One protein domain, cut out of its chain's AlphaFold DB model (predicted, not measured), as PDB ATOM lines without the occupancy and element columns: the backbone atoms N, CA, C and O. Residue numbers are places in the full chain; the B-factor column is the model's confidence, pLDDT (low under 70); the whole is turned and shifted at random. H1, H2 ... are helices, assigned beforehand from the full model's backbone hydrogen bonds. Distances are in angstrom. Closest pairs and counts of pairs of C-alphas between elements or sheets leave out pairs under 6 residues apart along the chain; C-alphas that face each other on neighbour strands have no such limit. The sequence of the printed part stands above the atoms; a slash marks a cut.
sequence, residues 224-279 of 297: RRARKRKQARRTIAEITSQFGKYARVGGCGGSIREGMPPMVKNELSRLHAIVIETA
ATOM      1  N   ARG A 224     -23.469 -16.441 -23.260       97.50
ATOM      2  CA  ARG A 224     -24.395 -16.369 -22.123       97.50
ATOM      3  C   ARG A 224     -23.647 -16.459 -20.794       97.50
ATOM      4  O   ARG A 224     -23.880 -15.629 -19.911       97.50
ATOM      5  N   ARG A 225     -22.727 -17.419 -20.662       97.62
ATOM      6  CA  ARG A 225     -21.868 -17.601 -19.480       97.62
ATOM      7  C   ARG A 225     -20.985 -16.374 -19.255       97.62
ATOM      8  O   ARG A 225     -20.983 -15.811 -18.161       97.62
ATOM      9  N   ALA A 226     -20.331 -15.873 -20.304       95.94
ATOM     10  CA  ALA A 226     -19.495 -14.676 -20.227       95.94
ATOM     11  C   ALA A 226     -20.277 -13.424 -19.779       95.94
ATOM     12  O   ALA A 226     -19.771 -12.639 -18.971       95.94
ATOM     13  N   ARG A 227     -21.518 -13.238 -20.250       96.12
ATOM     14  CA  ARG A 227     -22.397 -12.133 -19.818       96.12
ATOM     15  C   ARG A 227     -22.806 -12.264 -18.354       96.12
ATOM     16  O   ARG A 227     -22.660 -11.287 -17.618       96.12
ATOM     17  N   LYS A 228     -23.248 -13.453 -17.922       97.56
ATOM     18  CA  LYS A 228     -23.581 -13.736 -16.513       97.56
ATOM     19  C   LYS A 228     -22.391 -13.443 -15.597       97.56
ATOM     20  O   LYS A 228     -22.527 -12.689 -14.636       97.56
ATOM     21  N   ARG A 229     -21.201 -13.938 -15.957       97.44
ATOM     22  CA  ARG A 229     -19.946 -13.697 -15.231       97.44
ATOM     23  C   ARG A 229     -19.613 -12.211 -15.126       97.44
ATOM     24  O   ARG A 229     -19.279 -11.720 -14.048       97.44
ATOM     25  N   LYS A 230     -19.713 -11.475 -16.240       95.62
ATOM     26  CA  LYS A 230     -19.451 -10.028 -16.285       95.62
ATOM     27  C   LYS A 230     -20.426  -9.251 -15.398       95.62
ATOM     28  O   LYS A 230     -19.991  -8.358 -14.673       95.62
ATOM     29  N   GLN A 231     -21.713  -9.596 -15.437       97.19
ATOM     30  CA  GLN A 231     -22.730  -8.980 -14.587       97.19
ATOM     31  C   GLN A 231     -22.454  -9.259 -13.106       97.19
ATOM     32  O   GLN A 231     -22.393  -8.313 -12.329       97.19
ATOM     33  N   ALA A 232     -22.187 -10.514 -12.734       97.81
ATOM     34  CA  ALA A 232     -21.887 -10.882 -11.352       97.81
ATOM     35  C   ALA A 232     -20.651 -10.145 -10.810       97.81
ATOM     36  O   ALA A 232     -20.711  -9.554  -9.734       97.81
ATOM     37  N   ARG A 233     -19.554 -10.085 -11.581       97.44
ATOM     38  CA  ARG A 233     -18.344  -9.325 -11.211       97.44
ATOM     39  C   ARG A 233     -18.624  -7.836 -11.020       97.44
ATOM     40  O   ARG A 233     -18.100  -7.236 -10.085       97.44
ATOM     41  N   ARG A 234     -19.454  -7.244 -11.884       97.44
ATOM     42  CA  ARG A 234     -19.860  -5.840 -11.758       97.44
ATOM     43  C   ARG A 234     -20.650  -5.611 -10.469       97.44
ATOM     44  O   ARG A 234     -20.309  -4.700  -9.724       97.44
ATOM     45  N   THR A 235     -21.631  -6.461 -10.175       96.94
ATOM     46  CA  THR A 235     -22.422  -6.371  -8.940       96.94
ATOM     47  C   THR A 235     -21.551  -6.569  -7.694       96.94
ATOM     48  O   THR A 235     -21.665  -5.795  -6.751       96.94
ATOM     49  N   ILE A 236     -20.613  -7.526  -7.701       95.50
ATOM     50  CA  ILE A 236     -19.636  -7.711  -6.611       95.50
ATOM     51  C   ILE A 236     -18.817  -6.433  -6.387       95.50
ATOM     52  O   ILE A 236     -18.647  -6.001  -5.245       95.50
ATOM     53  N   ALA A 237     -18.309  -5.820  -7.461       94.38
ATOM     54  CA  ALA A 237     -17.537  -4.583  -7.380       94.38
ATOM     55  C   ALA A 237     -18.378  -3.411  -6.841       94.38
ATOM     56  O   ALA A 237     -17.898  -2.648  -6.001       94.38
ATOM     57  N   GLU A 238     -19.636  -3.291  -7.273       95.00
ATOM     58  CA  GLU A 238     -20.581  -2.275  -6.793       95.00
ATOM     59  C   GLU A 238     -20.885  -2.450  -5.296       95.00
ATOM     60  O   GLU A 238     -20.715  -1.493  -4.537       95.00
ATOM     61  N   ILE A 239     -21.224  -3.667  -4.848       92.19
ATOM     62  CA  ILE A 239     -21.456  -3.990  -3.427       92.19
ATOM     63  C   ILE A 239     -20.204  -3.676  -2.603       92.19
ATOM     64  O   ILE A 239     -20.270  -2.950  -1.612       92.19
ATOM     65  N   THR A 240     -19.041  -4.173  -3.032       89.69
ATOM     66  CA  THR A 240     -17.770  -3.981  -2.312       89.69
ATOM     67  C   THR A 240     -17.420  -2.495  -2.189       89.69
ATOM     68  O   THR A 240     -16.990  -2.042  -1.126       89.69
ATOM     69  N   SER A 241     -17.652  -1.711  -3.246       89.31
ATOM     70  CA  SER A 241     -17.438  -0.259  -3.254       89.31
ATOM     71  C   SER A 241     -18.394   0.477  -2.310       89.31
ATOM     72  O   SER A 241     -17.951   1.319  -1.526       89.31
ATOM     73  N   GLN A 242     -19.690   0.149  -2.335       87.50
ATOM     74  CA  GLN A 242     -20.694   0.758  -1.454       87.50
ATOM     75  C   GLN A 242     -20.407   0.467   0.024       87.50
ATOM     76  O   GLN A 242     -20.362   1.396   0.833       87.50
ATOM     77  N   PHE A 243     -20.112  -0.789   0.373       84.19
ATOM     78  CA  PHE A 243     -19.743  -1.157   1.743       84.19
ATOM     79  C   PHE A 243     -18.434  -0.514   2.187       84.19
ATOM     80  O   PHE A 243     -18.347  -0.008   3.304       84.19
ATOM     81  N   GLY A 244     -17.437  -0.452   1.302       80.81
ATOM     82  CA  GLY A 244     -16.180   0.233   1.588       80.81
ATOM     83  C   GLY A 244     -16.351   1.732   1.861       80.81
ATOM     84  O   GLY A 244     -15.533   2.308   2.579       80.81
ATOM     85  N   LYS A 245     -17.387   2.383   1.313       81.56
ATOM     86  CA  LYS A 245     -17.745   3.775   1.645       81.56
ATOM     87  C   LYS A 245     -18.456   3.864   2.996       81.56
ATOM     88  O   LYS A 245     -18.060   4.682   3.818       81.56
ATOM     89  N   TYR A 246     -19.445   3.002   3.245       75.88
ATOM     90  CA  TYR A 246     -20.180   2.967   4.515       75.88
ATOM     91  C   TYR A 246     -19.255   2.716   5.715       75.88
ATOM     92  O   TYR A 246     -19.277   3.478   6.678       75.88
ATOM     93  N   ALA A 247     -18.381   1.707   5.630       74.44
ATOM     94  CA  ALA A 247     -17.456   1.351   6.707       74.44
ATOM     95  C   ALA A 247     -16.479   2.491   7.057       74.44
ATOM     96  O   ALA A 247     -16.158   2.685   8.226       74.44
ATOM     97  N   ARG A 248     -16.056   3.281   6.056       71.44
ATOM     98  CA  ARG A 248     -15.186   4.453   6.246       71.44
ATOM     99  C   ARG A 248     -15.890   5.624   6.931       71.44
ATOM    100  O   ARG A 248     -15.262   6.308   7.727       71.44
ATOM    101  N   VAL A 249     -17.167   5.857   6.627       68.31
ATOM    102  CA  VAL A 249     -17.959   6.939   7.242       68.31
ATOM    103  C   VAL A 249     -18.421   6.561   8.655       68.31
ATOM    104  O   VAL A 249     -18.497   7.421   9.522       68.31
ATOM    105  N   GLY A 250     -18.691   5.276   8.906       62.94
ATOM    106  CA  GLY A 250     -19.208   4.776  10.185       62.94
ATOM    107  C   GLY A 250     -18.169   4.505  11.281       62.94
ATOM    108  O   GLY A 250     -18.551   4.027  12.343       62.94
ATOM    109  N   GLY A 251     -16.875   4.758  11.051       58.28
ATOM    110  CA  GLY A 251     -15.825   4.574  12.068       58.28
ATOM    111  C   GLY A 251     -15.498   3.117  12.436       58.28
ATOM    112  O   GLY A 251     -14.797   2.876  13.417       58.28
ATOM    113  N   CYS A 252     -15.967   2.129  11.668       55.47
ATOM    114  CA  CYS A 252     -15.701   0.714  11.937       55.47
ATOM    115  C   CYS A 252     -14.302   0.314  11.434       55.47
ATOM    116  O   CYS A 252     -14.121   0.038  10.251       55.47
ATOM    117  N   GLY A 253     -13.318   0.240  12.335       53.53
ATOM    118  CA  GLY A 253     -11.924  -0.143  12.044       53.53
ATOM    119  C   GLY A 253     -11.659  -1.640  11.797       53.53
ATOM    120  O   GLY A 253     -10.512  -2.065  11.885       53.53
ATOM    121  N   GLY A 254     -12.691  -2.448  11.529       57.81
ATOM    122  CA  GLY A 254     -12.569  -3.893  11.281       57.81
ATOM    123  C   GLY A 254     -12.402  -4.259   9.800       57.81
ATOM    124  O   GLY A 254     -12.620  -3.435   8.909       57.81
ATOM    125  N   SER A 255     -12.057  -5.524   9.517       61.62
ATOM    126  CA  SER A 255     -12.040  -6.064   8.149       61.62
ATOM    127  C   SER A 255     -13.386  -5.814   7.461       61.62
ATOM    128  O   SER A 255     -14.438  -6.203   7.973       61.62
ATOM    129  N   ILE A 256     -13.360  -5.207   6.264       61.94
ATOM    130  CA  ILE A 256     -14.558  -4.872   5.467       61.94
ATOM    131  C   ILE A 256     -15.487  -6.087   5.302       61.94
ATOM    132  O   ILE A 256     -16.703  -5.927   5.229       61.94
ATOM    133  N   ARG A 257     -14.935  -7.309   5.267       61.41
ATOM    134  CA  ARG A 257     -15.710  -8.551   5.124       61.41
ATOM    135  C   ARG A 257     -16.398  -8.999   6.414       61.41
ATOM    136  O   ARG A 257     -17.477  -9.577   6.340       61.41
ATOM    137  N   GLU A 258     -15.819  -8.742   7.583       66.38
ATOM    138  CA  GLU A 258     -16.381  -9.187   8.865       66.38
ATOM    139  C   GLU A 258     -17.586  -8.339   9.278       66.38
ATOM    140  O   GLU A 258     -18.592  -8.897   9.720       66.38
ATOM    141  N   GLY A 259     -17.544  -7.031   9.008       73.88
ATOM    142  CA  GLY A 259     -18.615  -6.082   9.334       73.88
ATOM    143  C   GLY A 259     -19.834  -6.089   8.399       73.88
ATOM    144  O   GLY A 259     -20.774  -5.331   8.630       73.88
ATOM    145  N   MET A 260     -19.852  -6.904   7.335       83.44
ATOM    146  CA  MET A 260     -20.998  -6.952   6.413       83.44
ATOM    147  C   MET A 260     -22.220  -7.658   7.033       83.44
ATOM    148  O   MET A 260     -22.063  -8.737   7.621       83.44
ATOM    149  N   PRO A 261     -23.446  -7.127   6.829       87.75
ATOM    150  CA  PRO A 261     -24.684  -7.808   7.197       87.75
ATOM    151  C   PRO A 261     -24.792  -9.207   6.567       87.75
ATOM    152  O   PRO A 261     -24.363  -9.390   5.422       87.75
ATOM    153  N   PRO A 262     -25.424 -10.187   7.243       89.31
ATOM    154  CA  PRO A 262     -25.578 -11.547   6.719       89.31
ATOM    155  C   PRO A 262     -26.196 -11.612   5.317       89.31
ATOM    156  O   PRO A 262     -25.704 -12.348   4.468       89.31
ATOM    157  N   MET A 263     -27.208 -10.786   5.024       89.38
ATOM    158  CA  MET A 263     -27.837 -10.745   3.694       89.38
ATOM    159  C   MET A 263     -26.849 -10.375   2.580       89.38
ATOM    160  O   MET A 263     -26.893 -10.942   1.494       89.38
ATOM    161  N   VAL A 264     -25.921  -9.459   2.861       90.06
ATOM    162  CA  VAL A 264     -24.911  -8.991   1.901       90.06
ATOM    163  C   VAL A 264     -23.846 -10.057   1.695       90.06
ATOM    164  O   VAL A 264     -23.447 -10.317   0.562       90.06
ATOM    165  N   LYS A 265     -23.411 -10.710   2.781       90.69
ATOM    166  CA  LYS A 265     -22.493 -11.854   2.713       90.69
ATOM    167  C   LYS A 265     -23.093 -12.978   1.865       90.69
ATOM    168  O   LYS A 265     -22.413 -13.489   0.982       90.69
ATOM    169  N   ASN A 266     -24.370 -13.297   2.074       93.94
ATOM    170  CA  ASN A 266     -25.078 -14.320   1.304       93.94
ATOM    171  C   ASN A 266     -25.167 -13.962  -0.185       93.94
ATOM    172  O   ASN A 266     -24.895 -14.809  -1.035       93.94
ATOM    173  N   GLU A 267     -25.480 -12.706  -0.510       95.12
ATOM    174  CA  GLU A 267     -25.520 -12.245  -1.900       95.12
ATOM    175  C   GLU A 267     -24.136 -12.288  -2.565       95.12
ATOM    176  O   GLU A 267     -24.008 -12.767  -3.690       95.12
ATOM    177  N   LEU A 268     -23.071 -11.873  -1.868       94.94
ATOM    178  CA  LEU A 268     -21.702 -11.997  -2.378       94.94
ATOM    179  C   LEU A 268     -21.310 -13.458  -2.616       94.94
ATOM    180  O   LEU A 268     -20.715 -13.761  -3.649       94.94
ATOM    181  N   SER A 269     -21.661 -14.370  -1.707       95.88
ATOM    182  CA  SER A 269     -21.435 -15.808  -1.890       95.88
ATOM    183  C   SER A 269     -22.173 -16.345  -3.118       95.88
ATOM    184  O   SER A 269     -21.569 -17.037  -3.936       95.88
ATOM    185  N   ARG A 270     -23.444 -15.960  -3.309       97.56
ATOM    186  CA  ARG A 270     -24.231 -16.320  -4.499       97.56
ATOM    187  C   ARG A 270     -23.583 -15.806  -5.788       97.56
ATOM    188  O   ARG A 270     -23.475 -16.544  -6.764       97.56
ATOM    189  N   LEU A 271     -23.125 -14.554  -5.804       97.94
ATOM    190  CA  LEU A 271     -22.466 -13.960  -6.970       97.94
ATOM    191  C   LEU A 271     -21.106 -14.610  -7.262       97.94
ATOM    192  O   LEU A 271     -20.783 -14.829  -8.429       97.94
ATOM    193  N   HIS A 272     -20.320 -14.957  -6.237       97.75
ATOM    194  CA  HIS A 272     -19.078 -15.713  -6.419       97.75
ATOM    195  C   HIS A 272     -19.340 -17.110  -6.985       97.75
ATOM    196  O   HIS A 272     -18.626 -17.520  -7.898       97.75
ATOM    197  N   ALA A 273     -20.388 -17.800  -6.521       97.94
ATOM    198  CA  ALA A 273     -20.798 -19.082  -7.088       97.94
ATOM    199  C   ALA A 273     -21.124 -18.950  -8.584       97.94
ATOM    200  O   ALA A 273     -20.616 -19.733  -9.377       97.94
ATOM    201  N   ILE A 274     -21.846 -17.895  -8.995       97.88
ATOM    202  CA  ILE A 274     -22.090 -17.610 -10.421       97.88
ATOM    203  C   ILE A 274     -20.771 -17.407 -11.175       97.88
ATOM    204  O   ILE A 274     -20.622 -17.909 -12.285       97.88
ATOM    205  N   VAL A 275     -19.809 -16.664 -10.616       97.44
ATOM    206  CA  VAL A 275     -18.511 -16.426 -11.276       97.44
ATOM    207  C   VAL A 275     -17.743 -17.729 -11.504       97.44
ATOM    208  O   VAL A 275     -17.141 -17.866 -12.568       97.44
ATOM    209  N   ILE A 276     -17.785 -18.654 -10.542       96.00
ATOM    210  CA  ILE A 276     -17.154 -19.978 -10.630       96.00
ATOM    211  C   ILE A 276     -17.906 -20.857 -11.635       96.00
ATOM    212  O   ILE A 276     -17.316 -21.323 -12.603       96.00
ATOM    213  N   GLU A 277     -19.222 -21.012 -11.469       96.31
ATOM    214  CA  GLU A 277     -20.077 -21.849 -12.323       96.31
ATOM    215  C   GLU A 277     -20.005 -21.429 -13.791       96.31
ATOM    216  O   GLU A 277     -20.074 -22.264 -14.690       96.31
ATOM    217  N   THR A 278     -19.864 -20.126 -14.043       96.00
ATOM    218  CA  THR A 278     -19.789 -19.553 -15.388       96.00
ATOM    219  C   THR A 278     -18.364 -19.292 -15.853       96.00
ATOM    220  O   THR A 278     -18.205 -18.545 -16.816       96.00
ATOM    221  N   ALA A 279     -17.328 -19.849 -15.219       92.94
ATOM    222  CA  ALA A 279     -15.946 -19.726 -15.688       92.94
ATOM    223  C   ALA A 279     -15.793 -20.201 -17.156       92.94
ATOM    224  O   ALA A 279     -16.601 -21.019 -17.622       92.94
TER     225      ALA A 279
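This is residues 224 to 279 of the 297 residues of the protein "Hypothetical protein" of Ditylum brightwellii (UniProt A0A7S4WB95). A long straight helix, H1, makes the length of this model, and a shorter helix, H2, folds back beside the first part of it, making a lopsided helical hairpin. A looping link joins the two, and its residues 250 to 254, with Val 249 at the end of H1, stick out at the far end. The printed part has 56 residues with two named helices, H1 then H2, and no named strand; its class is all helix. It is only just loose, close to compact, with a radius of gyration of the C-alphas of 12.7 A, and its outline is a rod of 41 by 17 by 14 A.

Begin with H1, residues 224 to 249, the longest helix with 26 residues, and then look at H2, residues 262 to 277, which follows it in the chain after a long link. The two touch, and their closest C-alphas, those of Arg 229 and Val 275, are 5.0 A apart. Only parts of them meet: residues 228 to 236 of H1 touch residues 268 to 275 of H2. They run opposite ways at a shallow tilt of 29 degrees and form a helical hairpin. In H2 every O i to N i+4 pair is within hydrogen-bond range; in H1 21 of 22 are.

Find C-alpha 224 at (-24.395, -16.369, -22.123); from there H1 runs 38.0 A to C-alpha 249 at (-17.959, 6.939, 7.242). H2 runs 22.3 A from Pro 262 to Glu 277, where C-alpha 277 stands at (-20.077, -21.849, -12.323).

Look at Arg 224 and Gly 251 for the two C-alphas farthest apart, 41.0 A. The first and last printed C-alphas, those of Arg 224 and Ala 279, are 11.1 A apart. The printed part has no cut, and the link from H1 to H2, residues 250 to 261, is long. Residues 249 to 254 stand free. The mean pLDDT of the printed part is 86.4, and residues 249 to 258 are under 70.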